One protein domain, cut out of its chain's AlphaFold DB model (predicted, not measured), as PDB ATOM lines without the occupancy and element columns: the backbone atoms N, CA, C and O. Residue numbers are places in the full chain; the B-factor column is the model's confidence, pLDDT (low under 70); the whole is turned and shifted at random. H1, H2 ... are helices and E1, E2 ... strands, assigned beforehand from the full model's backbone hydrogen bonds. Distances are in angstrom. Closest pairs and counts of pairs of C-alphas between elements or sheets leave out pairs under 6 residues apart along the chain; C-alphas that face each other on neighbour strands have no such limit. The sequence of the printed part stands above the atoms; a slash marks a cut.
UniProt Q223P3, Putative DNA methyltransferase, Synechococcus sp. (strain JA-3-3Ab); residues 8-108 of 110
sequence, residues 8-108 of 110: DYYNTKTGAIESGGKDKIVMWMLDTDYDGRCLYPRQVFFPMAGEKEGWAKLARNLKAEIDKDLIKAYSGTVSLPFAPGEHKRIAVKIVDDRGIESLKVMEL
ATOM      1  N   ASP A   8     287.484 279.294 152.424       94.19
ATOM      2  CA  ASP A   8     286.675 280.498 152.314       94.19
ATOM      3  C   ASP A   8     287.445 281.646 152.957       94.19
ATOM      4  O   ASP A   8     288.080 281.463 153.999       94.19
ATOM      5  N   TYR A   9     287.375 282.833 152.365       91.25
ATOM      6  CA  TYR A   9     287.936 284.035 152.963       91.25
ATOM      7  C   TYR A   9     286.944 285.193 152.879       91.25
ATOM      8  O   TYR A   9     286.126 285.290 151.963       91.25
ATOM      9  N   TYR A  10     287.009 286.080 153.867       90.75
ATOM     10  CA  TYR A  10     286.159 287.260 153.919       90.75
ATOM     11  C   TYR A  10     286.827 288.429 153.188       90.75
ATOM     12  O   TYR A  10     287.895 288.899 153.589       90.75
ATOM     13  N   ASN A  11     286.192 288.919 152.124       90.19
ATOM     14  CA  ASN A  11     286.647 290.091 151.390       90.19
ATOM     15  C   ASN A  11     286.139 291.366 152.078       90.19
ATOM     16  O   ASN A  11     284.976 291.745 151.957       90.19
ATOM     17  N   THR A  12     287.029 292.074 152.770       91.06
ATOM     18  CA  THR A  12     286.682 293.289 153.526       91.06
ATOM     19  C   THR A  12     286.255 294.470 152.653       91.06
ATOM     20  O   THR A  12     285.618 295.388 153.163       91.06
ATOM     21  N   LYS A  13     286.574 294.467 151.350       93.50
ATOM     22  CA  LYS A  13     286.172 295.533 150.419       93.50
ATOM     23  C   LYS A  13     284.726 295.379 149.961       93.50
ATOM     24  O   LYS A  13     284.051 296.379 149.752       93.50
ATOM     25  N   THR A  14     284.277 294.142 149.767       95.19
ATOM     26  CA  THR A  14     282.930 293.832 149.260       95.19
ATOM     27  C   THR A  14     281.970 293.401 150.366       95.19
ATOM     28  O   THR A  14     280.761 293.459 150.174       95.19
ATOM     29  N   GLY A  15     282.494 292.972 151.517       94.69
ATOM     30  CA  GLY A  15     281.717 292.385 152.608       94.69
ATOM     31  C   GLY A  15     281.238 290.957 152.329       94.69
ATOM     32  O   GLY A  15     280.388 290.450 153.057       94.69
ATOM     33  N   ALA A  16     281.747 290.310 151.276       95.88
ATOM     34  CA  ALA A  16     281.330 288.976 150.859       95.88
ATOM     35  C   ALA A  16     282.321 287.889 151.300       95.88
ATOM     36  O   ALA A  16     283.513 288.141 151.480       95.88
ATOM     37  N   ILE A  17     281.815 286.662 151.430       93.50
ATOM     38  CA  ILE A  17     282.647 285.460 151.524       93.50
ATOM     39  C   ILE A  17     282.954 284.993 150.104       93.50
ATOM     40  O   ILE A  17     282.049 284.847 149.284       93.50
ATOM     41  N   GLU A  18     284.227 284.748 149.831       92.56
ATOM     42  CA  GLU A  18     284.708 284.205 148.568       92.56
ATOM     43  C   GLU A  18     285.407 282.866 148.813       92.56
ATOM     44  O   GLU A  18     286.214 282.737 149.736       92.56
ATOM     45  N   SER A  19     285.112 281.879 147.967       94.31
ATOM     46  CA  SER A  19     285.663 280.526 148.073       94.31
ATOM     47  C   SER A  19     286.817 280.308 147.095       94.31
ATOM     48  O   SER A  19     286.741 280.679 145.923       94.31
ATOM     49  N   GLY A  20     287.875 279.653 147.566       94.44
ATOM     50  CA  GLY A  20     289.007 279.182 146.774       94.44
ATOM     51  C   GLY A  20     289.045 277.657 146.694       94.44
ATOM     52  O   GLY A  20     288.807 276.952 147.678       94.44
ATOM     53  N   GLY A  21     289.353 277.141 145.504       96.06
ATOM     54  CA  GLY A  21     289.506 275.710 145.251       96.06
ATOM     55  C   GLY A  21     290.859 275.144 145.698       96.06
ATOM     56  O   GLY A  21     291.777 275.864 146.091       96.06
ATOM     57  N   LYS A  22     290.999 273.816 145.603       95.38
ATOM     58  CA  LYS A  22     292.250 273.084 145.899       95.38
ATOM     59  C   LYS A  22     293.436 273.555 145.051       95.38
ATOM     60  O   LYS A  22     294.570 273.518 145.510       95.38
ATOM     61  N   ASP A  23     293.157 273.983 143.824       94.94
ATOM     62  CA  ASP A  23     294.108 274.500 142.834       94.94
ATOM     63  C   ASP A  23     294.705 275.865 143.207       94.94
ATOM     64  O   ASP A  23     295.616 276.336 142.532       94.94
ATOM     65  N   LYS A  24     294.202 276.484 144.280       96.19
ATOM     66  CA  LYS A  24     294.677 277.757 144.829       96.19
ATOM     67  C   LYS A  24     295.495 277.607 146.103       96.19
ATOM     68  O   LYS A  24     295.909 278.608 146.673       96.19
ATOM     69  N   ILE A  25     295.731 276.378 146.562       96.69
ATOM     70  CA  ILE A  25     296.446 276.105 147.809       96.69
ATOM     71  C   ILE A  25     297.925 275.877 147.506       96.69
ATOM     72  O   ILE A  25     298.316 274.799 147.056       96.69
ATOM     73  N   VAL A  26     298.769 276.863 147.814       95.81
ATOM     74  CA  VAL A  26     300.226 276.716 147.654       95.81
ATOM     75  C   VAL A  26     300.837 275.878 148.767       95.81
ATOM     76  O   VAL A  26     301.790 275.137 148.528       95.81
ATOM     77  N   MET A  27     300.279 275.968 149.977       96.56
ATOM     78  CA  MET A  27     300.732 275.215 151.138       96.56
ATOM     79  C   MET A  27     299.569 274.929 152.081       96.56
ATOM     80  O   MET A  27     298.708 275.780 152.297       96.56
ATOM     81  N   TRP A  28     299.578 273.758 152.709       97.88
ATOM     82  CA  TRP A  28     298.755 273.529 153.890       97.88
ATOM     83  C   TRP A  28     299.485 272.697 154.935       97.88
ATOM     84  O   TRP A  28     300.416 271.948 154.646       97.88
ATOM     85  N   MET A  29     299.076 272.887 156.177       98.38
ATOM     86  CA  MET A  29     299.709 272.362 157.369       98.38
ATOM     87  C   MET A  29     298.653 271.687 158.229       98.38
ATOM     88  O   MET A  29     297.569 272.239 158.422       98.38
ATOM     89  N   LEU A  30     298.994 270.517 158.758       98.38
ATOM     90  CA  LEU A  30     298.151 269.757 159.666       98.38
ATOM     91  C   LEU A  30     298.862 269.591 161.006       98.38
ATOM     92  O   LEU A  30     299.904 268.937 161.097       98.38
ATOM     93  N   ASP A  31     298.256 270.156 162.038       98.12
ATOM     94  CA  ASP A  31     298.491 269.783 163.424       98.12
ATOM     95  C   ASP A  31     297.492 268.681 163.794       98.12
ATOM     96  O   ASP A  31     296.280 268.865 163.668       98.12
ATOM     97  N   THR A  32     298.008 267.516 164.178       97.50
ATOM     98  CA  THR A  32     297.210 266.318 164.466       97.50
ATOM     99  C   THR A  32     296.726 266.243 165.914       97.50
ATOM    100  O   THR A  32     295.986 265.315 166.237       97.50
ATOM    101  N   ASP A  33     297.169 267.163 166.777       97.25
ATOM    102  CA  ASP A  33     296.808 267.199 168.194       97.25
ATOM    103  C   ASP A  33     296.840 268.632 168.747       97.25
ATOM    104  O   ASP A  33     297.635 268.981 169.615       97.25
ATOM    105  N   TYR A  34     296.010 269.498 168.174       97.88
ATOM    106  CA  TYR A  34     296.064 270.933 168.430       97.88
ATOM    107  C   TYR A  34     295.631 271.287 169.862       97.88
ATOM    108  O   TYR A  34     294.489 271.046 170.261       97.88
ATOM    109  N   ASP A  35     296.514 271.964 170.598       96.25
ATOM    110  CA  ASP A  35     296.339 272.332 172.012       96.25
ATOM    111  C   ASP A  35     295.440 273.565 172.245       96.25
ATOM    112  O   ASP A  35     295.141 273.935 173.383       96.25
ATOM    113  N   GLY A  36     294.992 274.224 171.171       95.50
ATOM    114  CA  GLY A  36     294.197 275.453 171.244       95.50
ATOM    115  C   GLY A  36     295.013 276.744 171.374       95.50
ATOM    116  O   GLY A  36     294.419 277.803 171.571       95.50
ATOM    117  N   ARG A  37     296.347 276.684 171.283       93.50
ATOM    118  CA  ARG A  37     297.241 277.841 171.430       93.50
ATOM    119  C   ARG A  37     298.026 278.097 170.155       93.50
ATOM    120  O   ARG A  37     297.737 279.047 169.432       93.50
ATOM    121  N   CYS A  38     298.994 277.235 169.861       92.94
ATOM    122  CA  CYS A  38     299.955 277.427 168.782       92.94
ATOM    123  C   CYS A  38     299.857 276.272 167.797       92.94
ATOM    124  O   CYS A  38     299.793 275.117 168.197       92.94
ATOM    125  N   LEU A  39     299.865 276.581 166.500       95.38
ATOM    126  CA  LEU A  39     299.905 275.536 165.486       95.38
ATOM    127  C   LEU A  39     301.258 274.818 165.558       95.38
ATOM    128  O   LEU A  39     302.293 275.450 165.330       95.38
ATOM    129  N   TYR A  40     301.246 273.512 165.818       96.50
ATOM    130  CA  TYR A  40     302.430 272.663 165.767       96.50
ATOM    131  C   TYR A  40     302.288 271.647 164.622       96.50
ATOM    132  O   TYR A  40     301.842 270.514 164.818       96.50
ATOM    133  N   PRO A  41     302.621 272.039 163.380       96.12
ATOM    134  CA  PRO A  41     302.351 271.204 162.223       96.12
ATOM    135  C   PRO A  41     303.202 269.932 162.239       96.12
ATOM    136  O   PRO A  41     304.430 269.977 162.296       96.12
ATOM    137  N   ARG A  42     302.530 268.784 162.146       96.50
ATOM    138  CA  ARG A  42     303.154 267.460 162.006       96.50
ATOM    139  C   ARG A  42     303.292 267.035 160.552       96.50
ATOM    140  O   ARG A  42     304.152 266.220 160.236       96.50
ATOM    141  N   GLN A  43     302.454 267.576 159.671       97.06
ATOM    142  CA  GLN A  43     302.509 267.331 158.233       97.06
ATOM    143  C   GLN A  43     302.376 268.661 157.485       97.06
ATOM    144  O   GLN A  43     301.545 269.496 157.847       97.06
ATOM    145  N   VAL A  44     303.196 268.856 156.449       96.75
ATOM    146  CA  VAL A  44     303.220 270.071 155.621       96.75
ATOM    147  C   VAL A  44     303.209 269.674 154.152       96.75
ATOM    148  O   VAL A  44     303.984 268.824 153.722       96.75
ATOM    149  N   PHE A  45     302.327 270.292 153.383       96.69
ATOM    150  CA  PHE A  45     302.037 269.911 152.010       96.69
ATOM    151  C   PHE A  45     302.196 271.097 151.073       96.69
ATOM    152  O   PHE A  45     301.873 272.221 151.454       96.69
ATOM    153  N   PHE A  46     302.606 270.831 149.830       95.31
ATOM    154  CA  PHE A  46     302.735 271.841 148.773       95.31
ATOM    155  C   PHE A  46     301.999 271.399 147.496       95.31
ATOM    156  O   PHE A  46     302.636 270.878 146.580       95.31
ATOM    157  N   PRO A  47     300.663 271.566 147.416       94.12
ATOM    158  CA  PRO A  47     299.859 271.028 146.312       94.12
ATOM    159  C   PRO A  47     300.171 271.613 144.935       94.12
ATOM    160  O   PRO A  47     300.043 270.925 143.926       94.12
ATOM    161  N   MET A  48     300.576 272.883 144.890       91.81
ATOM    162  CA  MET A  48     300.895 273.585 143.643       91.81
ATOM    163  C   MET A  48     302.382 273.532 143.273       91.81
ATOM    164  O   MET A  48     302.757 274.048 142.224       91.81
ATOM    165  N   ALA A  49     303.243 272.949 144.115       87.12
ATOM    166  CA  ALA A  49     304.673 272.922 143.837       87.12
ATOM    167  C   ALA A  49     304.992 271.987 142.663       87.12
ATOM    168  O   ALA A  49     304.650 270.804 142.681       87.12
ATOM    169  N   GLY A  50     305.713 272.512 141.670       82.00
ATOM    170  CA  GLY A  50     306.317 271.686 140.627       82.00
ATOM    171  C   GLY A  50     307.485 270.834 141.149       82.00
ATOM    172  O   GLY A  50     307.962 271.012 142.269       82.00
ATOM    173  N   GLU A  51     308.026 269.953 140.300       76.81
ATOM    174  CA  GLU A  51     309.119 269.020 140.653       76.81
ATOM    175  C   GLU A  51     310.374 269.692 141.243       76.81
ATOM    176  O   GLU A  51     311.149 269.060 141.959       76.81
ATOM    177  N   LYS A  52     310.599 270.972 140.923       78.44
ATOM    178  CA  LYS A  52     311.757 271.764 141.373       78.44
ATOM    179  C   LYS A  52     311.419 272.758 142.492       78.44
ATOM    180  O   LYS A  52     312.283 273.537 142.897       78.44
ATOM    181  N   GLU A  53     310.186 272.746 142.985       85.31
ATOM    182  CA  GLU A  53     309.665 273.672 143.992       85.31
ATOM    183  C   GLU A  53     309.314 272.933 145.295       85.31
ATOM    184  O   GLU A  53     309.699 271.779 145.486       85.31
ATOM    185  N   GLY A  54     308.665 273.618 146.246       85.62
ATOM    186  CA  GLY A  54     308.242 273.034 147.525       85.62
ATOM    187  C   GLY A  54     309.375 272.302 148.253       85.62
ATOM    188  O   GLY A  54     310.433 272.878 148.536       85.62
ATOM    189  N   TRP A  55     309.170 271.008 148.505       86.12
ATOM    190  CA  TRP A  55     310.135 270.142 149.182       86.12
ATOM    191  C   TRP A  55     311.478 270.008 148.455       86.12
ATOM    192  O   TRP A  55     312.506 269.956 149.123       86.12
ATOM    193  N   ALA A  56     311.518 270.024 147.118       82.38
ATOM    194  CA  ALA A  56     312.779 269.923 146.375       82.38
ATOM    195  C   ALA A  56     313.678 271.150 146.612       82.38
ATOM    196  O   ALA A  56     314.895 271.031 146.792       82.38
ATOM    197  N   LYS A  57     313.072 272.344 146.678       85.81
ATOM    198  CA  LYS A  57     313.780 273.585 147.018       85.81
ATOM    199  C   LYS A  57     314.265 273.562 148.469       85.81
ATOM    200  O   LYS A  57     315.393 273.980 148.730       85.81
ATOM    201  N   LEU A  58     313.446 273.049 149.391       83.38
ATOM    202  CA  LEU A  58     313.809 272.919 150.803       83.38
ATOM    203  C   LEU A  58     314.967 271.929 151.010       83.38
ATOM    204  O   LEU A  58     315.941 272.284 151.667       83.38
ATOM    205  N   ALA A  59     314.916 270.749 150.382       84.50
ATOM    206  CA  ALA A  59     315.985 269.744 150.404       84.50
ATOM    207  C   ALA A  59     317.337 270.344 150.021       84.50
ATOM    208  O   ALA A  59     318.318 270.241 150.757       84.50
ATOM    209  N   ARG A  60     317.357 271.037 148.873       85.69
ATOM    210  CA  ARG A  60     318.557 271.673 148.329       85.69
ATOM    211  C   ARG A  60     319.124 272.707 149.294       85.69
ATOM    212  O   ARG A  60     320.333 272.753 149.490       85.69
ATOM    213  N   ASN A  61     318.259 273.524 149.892       86.38
ATOM    214  CA  ASN A  61     318.675 274.563 150.830       86.38
ATOM    215  C   ASN A  61     319.228 273.975 152.136       86.38
ATOM    216  O   ASN A  61     320.197 274.501 152.674       86.38
ATOM    217  N   LEU A  62     318.640 272.879 152.622       84.31
ATOM    218  CA  LEU A  62     319.073 272.190 153.840       84.31
ATOM    219  C   LEU A  62     320.234 271.211 153.612       84.31
ATOM    220  O   LEU A  62     320.725 270.633 154.577       84.31
ATOM    221  N   LYS A  63     320.677 271.020 152.359       85.38
ATOM    222  CA  LYS A  63     321.633 269.969 151.961       85.38
ATOM    223  C   LYS A  63     321.209 268.579 152.461       85.38
ATOM    224  O   LYS A  63     322.053 267.767 152.826       85.38
ATOM    225  N   ALA A  64     319.903 268.335 152.504       83.19
ATOM    226  CA  ALA A  64     319.322 267.089 152.977       83.19
ATOM    227  C   ALA A  64     318.992 266.170 151.797       83.19
ATOM    228  O   ALA A  64     318.605 266.635 150.721       83.19
ATOM    229  N   GLU A  65     319.095 264.866 152.022       80.31
ATOM    230  CA  GLU A  65     318.552 263.870 151.106       80.31
ATOM    231  C   GLU A  65     317.051 263.709 151.371       80.31
ATOM    232  O   GLU A  65     316.622 263.552 152.514       80.31
ATOM    233  N   ILE A  66     316.245 263.788 150.311       80.31
ATOM    234  CA  ILE A  66     314.810 263.508 150.359       80.31
ATOM    235  C   ILE A  66     314.539 262.267 149.521       80.31
ATOM    236  O   ILE A  66     314.901 262.214 148.344       80.31
ATOM    237  N   ASP A  67     313.839 261.309 150.120       86.31
ATOM    238  CA  ASP A  67     313.236 260.201 149.393       86.31
ATOM    239  C   ASP A  67     312.127 260.739 148.474       86.31
ATOM    240  O   ASP A  67     311.106 261.276 148.922       86.31
ATOM    241  N   LYS A  68     312.359 260.627 147.165       80.12
ATOM    242  CA  LYS A  68     311.480 261.183 146.132       80.12
ATOM    243  C   LYS A  68     310.132 260.472 146.045       80.12
ATOM    244  O   LYS A  68     309.153 261.097 145.640       80.12
ATOM    245  N   ASP A  69     310.069 259.203 146.425       84.75
ATOM    246  CA  ASP A  69     308.828 258.440 146.362       84.75
ATOM    247  C   ASP A  69     307.950 258.770 147.571       84.75
ATOM    248  O   ASP A  69     306.746 258.997 147.425       84.75
ATOM    249  N   LEU A  70     308.559 258.923 148.752       87.69
ATOM    250  CA  LEU A  70     307.842 259.323 149.965       87.69
ATOM    251  C   LEU A  70     307.364 260.780 149.914       87.69
ATOM    252  O   LEU A  70     306.251 261.081 150.353       87.69
ATOM    253  N   ILE A  71     308.158 261.697 149.348       87.06
ATOM    254  CA  ILE A  71     307.797 263.122 149.320       87.06
ATOM    255  C   ILE A  71     306.582 263.417 148.438       87.06
ATOM    256  O   ILE A  71     305.860 264.383 148.684       87.06
ATOM    257  N   LYS A  72     306.302 262.555 147.453       87.75
ATOM    258  CA  LYS A  72     305.114 262.658 146.598       87.75
ATOM    259  C   LYS A  72     303.816 262.607 147.408       87.75
ATOM    260  O   LYS A  72     302.831 263.233 147.028       87.75
ATOM    261  N   ALA A  73     303.807 261.931 148.557       91.94
ATOM    262  CA  ALA A  73     302.638 261.917 149.430       91.94
ATOM    263  C   ALA A  73     302.312 263.304 150.026       91.94
ATOM    264  O   ALA A  73     301.167 263.561 150.392       91.94
ATOM    265  N   TYR A  74     303.286 264.221 150.058       93.94
ATOM    266  CA  TYR A  74     303.133 265.587 150.561       93.94
ATOM    267  C   TYR A  74     302.807 266.626 149.470       93.94
ATOM    268  O   TYR A  74     302.776 267.825 149.745       93.94
ATOM    269  N   SER A  75     302.534 266.205 148.230       92.25
ATOM    270  CA  SER A  75     302.086 267.102 147.148       92.25
ATOM    271  C   SER A  75     300.563 267.105 146.958       92.25
ATOM    272  O   SER A  75     300.055 267.664 145.992       92.25
ATOM    273  N   GLY A  76     299.815 266.420 147.826       93.81
ATOM    274  CA  GLY A  76     298.365 266.271 147.719       93.81
ATOM    275  C   GLY A  76     297.565 267.189 148.642       93.81
ATOM    276  O   GLY A  76     298.095 267.996 149.404       93.81
ATOM    277  N   THR A  77     296.245 267.006 148.604       96.62
ATOM    278  CA  THR A  77     295.282 267.625 149.539       96.62
ATOM    279  C   THR A  77     294.750 266.643 150.579       96.62
ATOM    280  O   THR A  77     293.816 266.965 151.307       96.62
ATOM    281  N   VAL A  78     295.311 265.436 150.636       97.44
ATOM    282  CA  VAL A  78     294.935 264.382 151.582       97.44
ATOM    283  C   VAL A  78     296.098 264.167 152.536       97.44
ATOM    284  O   VAL A  78     297.241 264.064 152.099       97.44
ATOM    285  N   SER A  79     295.802 264.117 153.832       97.81
ATOM    286  CA  SER A  79     296.802 263.866 154.860       97.81
ATOM    287  C   SER A  79     297.325 262.436 154.780       97.81
ATOM    288  O   SER A  79     296.601 261.518 154.384       97.81
ATOM    289  N   LEU A  80     298.527 262.210 155.303       97.44
ATOM    290  CA  LEU A  80     298.918 260.858 155.679       97.44
ATOM    291  C   LEU A  80     298.047 260.367 156.852       97.44
ATOM    292  O   LEU A  80     297.470 261.188 157.583       97.44
ATOM    293  N   PRO A  81     297.918 259.043 157.057       96.81
ATOM    294  CA  PRO A  81     297.311 258.494 158.263       96.81
ATOM    295  C   PRO A  81     297.987 259.026 159.533       96.81
ATOM    296  O   PRO A  81     299.196 259.234 159.566       96.81
ATOM    297  N   PHE A  82     297.197 259.240 160.582       96.00
ATOM    298  CA  PHE A  82     297.673 259.630 161.905       96.00
ATOM    299  C   PHE A  82     296.709 259.090 162.962       96.00
ATOM    300  O   PHE A  82     295.525 258.886 162.674       96.00
ATOM    301  N   ALA A  83     297.222 258.858 164.167       94.69
ATOM    302  CA  ALA A  83     296.400 258.564 165.332       94.69
ATOM    303  C   ALA A  83     295.977 259.882 166.005       94.69
ATOM    304  O   ALA A  83     296.792 260.807 166.048       94.69
ATOM    305  N   PRO A  84     294.741 259.985 166.528       92.88
ATOM    306  CA  PRO A  84     294.358 261.085 167.408       92.88
ATOM    307  C   PRO A  84     295.342 261.206 168.578       92.88
ATOM    308  O   PRO A  84     295.692 260.190 169.182       92.88
ATOM    309  N   GLY A  85     295.785 262.425 168.882       93.94
ATOM    310  CA  GLY A  85     296.574 262.687 170.085       93.94
ATOM    311  C   GLY A  85     295.707 262.912 171.330       93.94
ATOM    312  O   GLY A  85     294.531 262.538 171.362       93.94
ATOM    313  N   GLU A  86     296.300 263.502 172.367       96.12
ATOM    314  CA  GLU A  86     295.682 263.697 173.685       96.12
ATOM    315  C   GLU A  86     294.476 264.642 173.631       96.12
ATOM    316  O   GLU A  86     293.433 264.371 174.229       96.12
ATOM    317  N   HIS A  87     294.599 265.732 172.877       96.56
ATOM    318  CA  HIS A  87     293.576 266.761 172.741       96.56
ATOM    319  C   HIS A  87     292.444 266.348 171.800       96.56
ATOM    320  O   HIS A  87     291.400 266.997 171.800       96.56
ATOM    321  N   LYS A  88     292.628 265.276 171.009       96.38
ATOM    322  CA  LYS A  88     291.642 264.755 170.040       96.38
ATOM    323  C   LYS A  88     291.092 265.837 169.111       96.38
ATOM    324  O   LYS A  88     289.934 265.812 168.706       96.38
ATOM    325  N   ARG A  89     291.950 266.774 168.739       97.06
ATOM    326  CA  ARG A  89     291.614 267.941 167.934       97.06
ATOM    327  C   ARG A  89     292.684 268.141 166.891       97.06
ATOM    328  O   ARG A  89     293.861 267.937 167.158       97.06
ATOM    329  N   ILE A  90     292.289 268.605 165.717       97.75
ATOM    330  CA  ILE A  90     293.230 268.999 164.677       97.75
ATOM    331  C   ILE A  90     293.069 270.460 164.306       97.75
ATOM    332  O   ILE A  90     291.985 271.042 164.415       97.75
ATOM    333  N   ALA A  91     294.157 271.034 163.810       98.12
ATOM    334  CA  ALA A  91     294.153 272.334 163.171       98.12
ATOM    335  C   ALA A  91     294.756 272.222 161.773       98.12
ATOM    336  O   ALA A  91     295.850 271.694 161.575       98.12
ATOM    337  N   VAL A  92     294.015 272.735 160.798       98.06
ATOM    338  CA  VAL A  92     294.425 272.823 159.404       98.06
ATOM    339  C   VAL A  92     294.650 274.285 159.079       98.06
ATOM    340  O   VAL A  92     293.709 275.079 159.118       98.06
ATOM    341  N   LYS A  93     295.889 274.641 158.750       97.88
ATOM    342  CA  LYS A  93     296.231 275.976 158.261       97.88
ATOM    343  C   LYS A  93     296.573 275.897 156.786       97.88
ATOM    344  O   LYS A  93     297.408 275.088 156.396       97.88
ATOM    345  N   ILE A  94     295.947 276.736 155.980       97.31
ATOM    346  CA  ILE A  94     296.187 276.825 154.540       97.31
ATOM    347  C   ILE A  94     296.784 278.190 154.204       97.31
ATOM    348  O   ILE A  94     296.529 279.169 154.909       97.31
ATOM    349  N   VAL A  95     297.569 278.237 153.134       96.81
ATOM    350  CA  VAL A  95     298.071 279.460 152.506       96.81
ATOM    351  C   VAL A  95     297.731 279.380 151.024       96.81
ATOM    352  O   VAL A  95     298.014 278.360 150.384       96.81
ATOM    353  N   ASP A  96     297.100 280.426 150.497       95.38
ATOM    354  CA  ASP A  96     296.712 280.497 149.088       95.38
ATOM    355  C   ASP A  96     297.792 281.127 148.183       95.38
ATOM    356  O   ASP A  96     298.834 281.591 148.651       95.38
ATOM    357  N   ASP A  97     297.550 281.147 146.870       94.38
ATOM    358  CA  ASP A  97     298.447 281.726 145.855       94.38
ATOM    359  C   ASP A  97     298.642 283.250 145.961       94.38
ATOM    360  O   ASP A  97     299.532 283.811 145.317       94.38
ATOM    361  N   ARG A  98     297.876 283.918 146.829       93.38
ATOM    362  CA  ARG A  98     298.019 285.336 147.185       93.38
ATOM    363  C   ARG A  98     298.780 285.525 148.499       93.38
ATOM    364  O   ARG A  98     299.076 286.661 148.866       93.38
ATOM    365  N   GLY A  99     299.095 284.438 149.204       93.44
ATOM    366  CA  GLY A  99     299.726 284.446 150.521       93.44
ATOM    367  C   GLY A  99     298.753 284.688 151.679       93.44
ATOM    368  O   GLY A  99     299.202 284.956 152.792       93.44
ATOM    369  N   ILE A 100     297.439 284.615 151.444       93.19
ATOM    370  CA  ILE A 100     296.429 284.757 152.496       93.19
ATOM    371  C   ILE A 100     296.331 283.447 153.267       93.19
ATOM    372  O   ILE A 100     296.255 282.360 152.691       93.19
ATOM    373  N   GLU A 101     296.317 283.559 154.591       94.81
ATOM    374  CA  GLU A 101     296.229 282.417 155.487       94.81
ATOM    375  C   GLU A 101     294.788 282.178 155.953       94.81
ATOM    376  O   GLU A 101     294.033 283.115 156.212       94.81
ATOM    377  N   SER A 102     294.404 280.914 156.116       93.75
ATOM    378  CA  SER A 102     293.151 280.532 156.781       93.75
ATOM    379  C   SER A 102     293.381 279.349 157.709       93.75
ATOM    380  O   SER A 102     294.173 278.458 157.407       93.75
ATOM    381  N   LEU A 103     292.696 279.344 158.851       95.38
ATOM    382  CA  LEU A 103     292.809 278.311 159.876       95.38
ATOM    383  C   LEU A 103     291.440 277.687 160.131       95.38
ATOM    384  O   LEU A 103     290.464 278.393 160.387       95.38
ATOM    385  N   LYS A 104     291.385 276.358 160.124       95.88
ATOM    386  CA  LYS A 104     290.215 275.592 160.538       95.88
ATOM    387  C   LYS A 104     290.605 274.612 161.633       95.88
ATOM    388  O   LYS A 104     291.478 273.774 161.442       95.88
ATOM    389  N   VAL A 105     289.915 274.707 162.762       97.25
ATOM    390  CA  VAL A 105     290.033 273.768 163.879       97.25
ATOM    391  C   VAL A 105     288.854 272.801 163.836       97.25
ATOM    392  O   VAL A 105     287.730 273.214 163.529       97.25
ATOM    393  N   MET A 106     289.112 271.519 164.092       96.31
ATOM    394  CA  MET A 106     288.102 270.458 164.071       96.31
ATOM    395  C   MET A 106     288.365 269.451 165.187       96.31
ATOM    396  O   MET A 106     289.506 269.050 165.406       96.31
ATOM    397  N   GLU A 107     287.303 269.021 165.860       96.56
ATOM    398  CA  GLU A 107     287.357 267.913 166.814       96.56
ATOM    399  C   GLU A 107     287.377 266.575 166.059       96.56
ATOM    400  O   GLU A 107     286.744 266.426 165.008       96.56
ATOM    401  N   LEU A 108     288.117 265.603 166.588       93.94
ATOM    402  CA  LEU A 108     288.139 264.236 166.083       93.94
ATOM    403  C   LEU A 108     287.005 263.430 166.737       93.94
ATOM    404  O   LEU A 108     286.713 263.630 167.919       93.94
TER     405      LEU A 108
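What this domain is: This is residues 8 to 108 of the 110 residues of the protein "Putative DNA methyltransferase" of Synechococcus sp. (strain JA-3-3Ab) (UniProt Q223P3). A twisted antiparallel sheet of four strands makes the middle of the domain, with a small two-strand hairpin, E1 and E2, reaching out past its E6 edge and two short helices, H1 and H2, beyond its E4 edge. The loop end of that hairpin, residues 11 to 16, sticks out, and a long link, residues 76 to 88, leads from H2 back to E5. The printed part has 101 residues, with named elements in the order E1 E2 E3 E4 H1 H2 E5 E6; the large sheet has the order E4 - E3 - E5 - E6, and the class is mixed, helices and strands. It is only just compact, close to loose, with a radius of gyration of the C-alphas of 15.1 A and spans of 46 by 35 by 20 A.

How they stand to each other: The sheet's inner strands are E3, residues 25 to 31, and E5, residues 89 to 96, antiparallel at 163 degrees, with N 29 and O 93 2.8 A apart. E6, residues 101 to 107, is an edge strand and forms a hairpin with E5, with N 92 and O 104 at 2.8 A. The other edge strand, E4, residues 43 to 45, forms a hairpin with E3, with N 45 and O 28 at 2.8 A. The sheet is twisted, its C-alphas lying up to 4.3 A off the best plane. H2, residues 68 to 75, is on the sheet and only just at the sheet's level, with a height over the sheet of 3.8 A; the closest C-alphas of E4 and H2, those of Phe 45 and Tyr 74, are 4.7 A apart. H1, residues 55 to 62, is not on the sheet; it is close to H2 but not clearly touching, at a steep tilt of 65 degrees, opposite ways, with the C-alphas of Trp 55 and Ile 71 closest at 7.4 A. Every O i to N i+4 pair is within hydrogen-bond range in H1; in H2 0 of 4 are, beside 3 of 5 O i to N i+3 pairs. E1, residues 8 to 11, and E2, residues 16 to 21, form a hairpin, with N 9 and O 18 at 2.9 A. The closest C-alphas of E1 and E6 are those of Tyr 9 and Ser 102, 7.4 A apart.

Where its parts are: E5 is 23.2 A long, E6 20.4 A, E3 17.0 A and E2 16.6 A, while H2 is 11.1 A and H1 10.3 A. E1 begins at C-alpha 8 (286.675, 280.498, 152.314), E3 at C-alpha 25 (296.446, 276.105, 147.809), and E6 ends at C-alpha 107 (287.357, 267.913, 166.814).

The domain as a whole: The two C-alphas farthest apart, those of Gly 15 and Glu 65, are 46.6 A apart. The printed part has no cut. The links E3 to E4 and H2 to E5 are long. The mean pLDDT of the printed part is 92.7, and no printed residue is under 70.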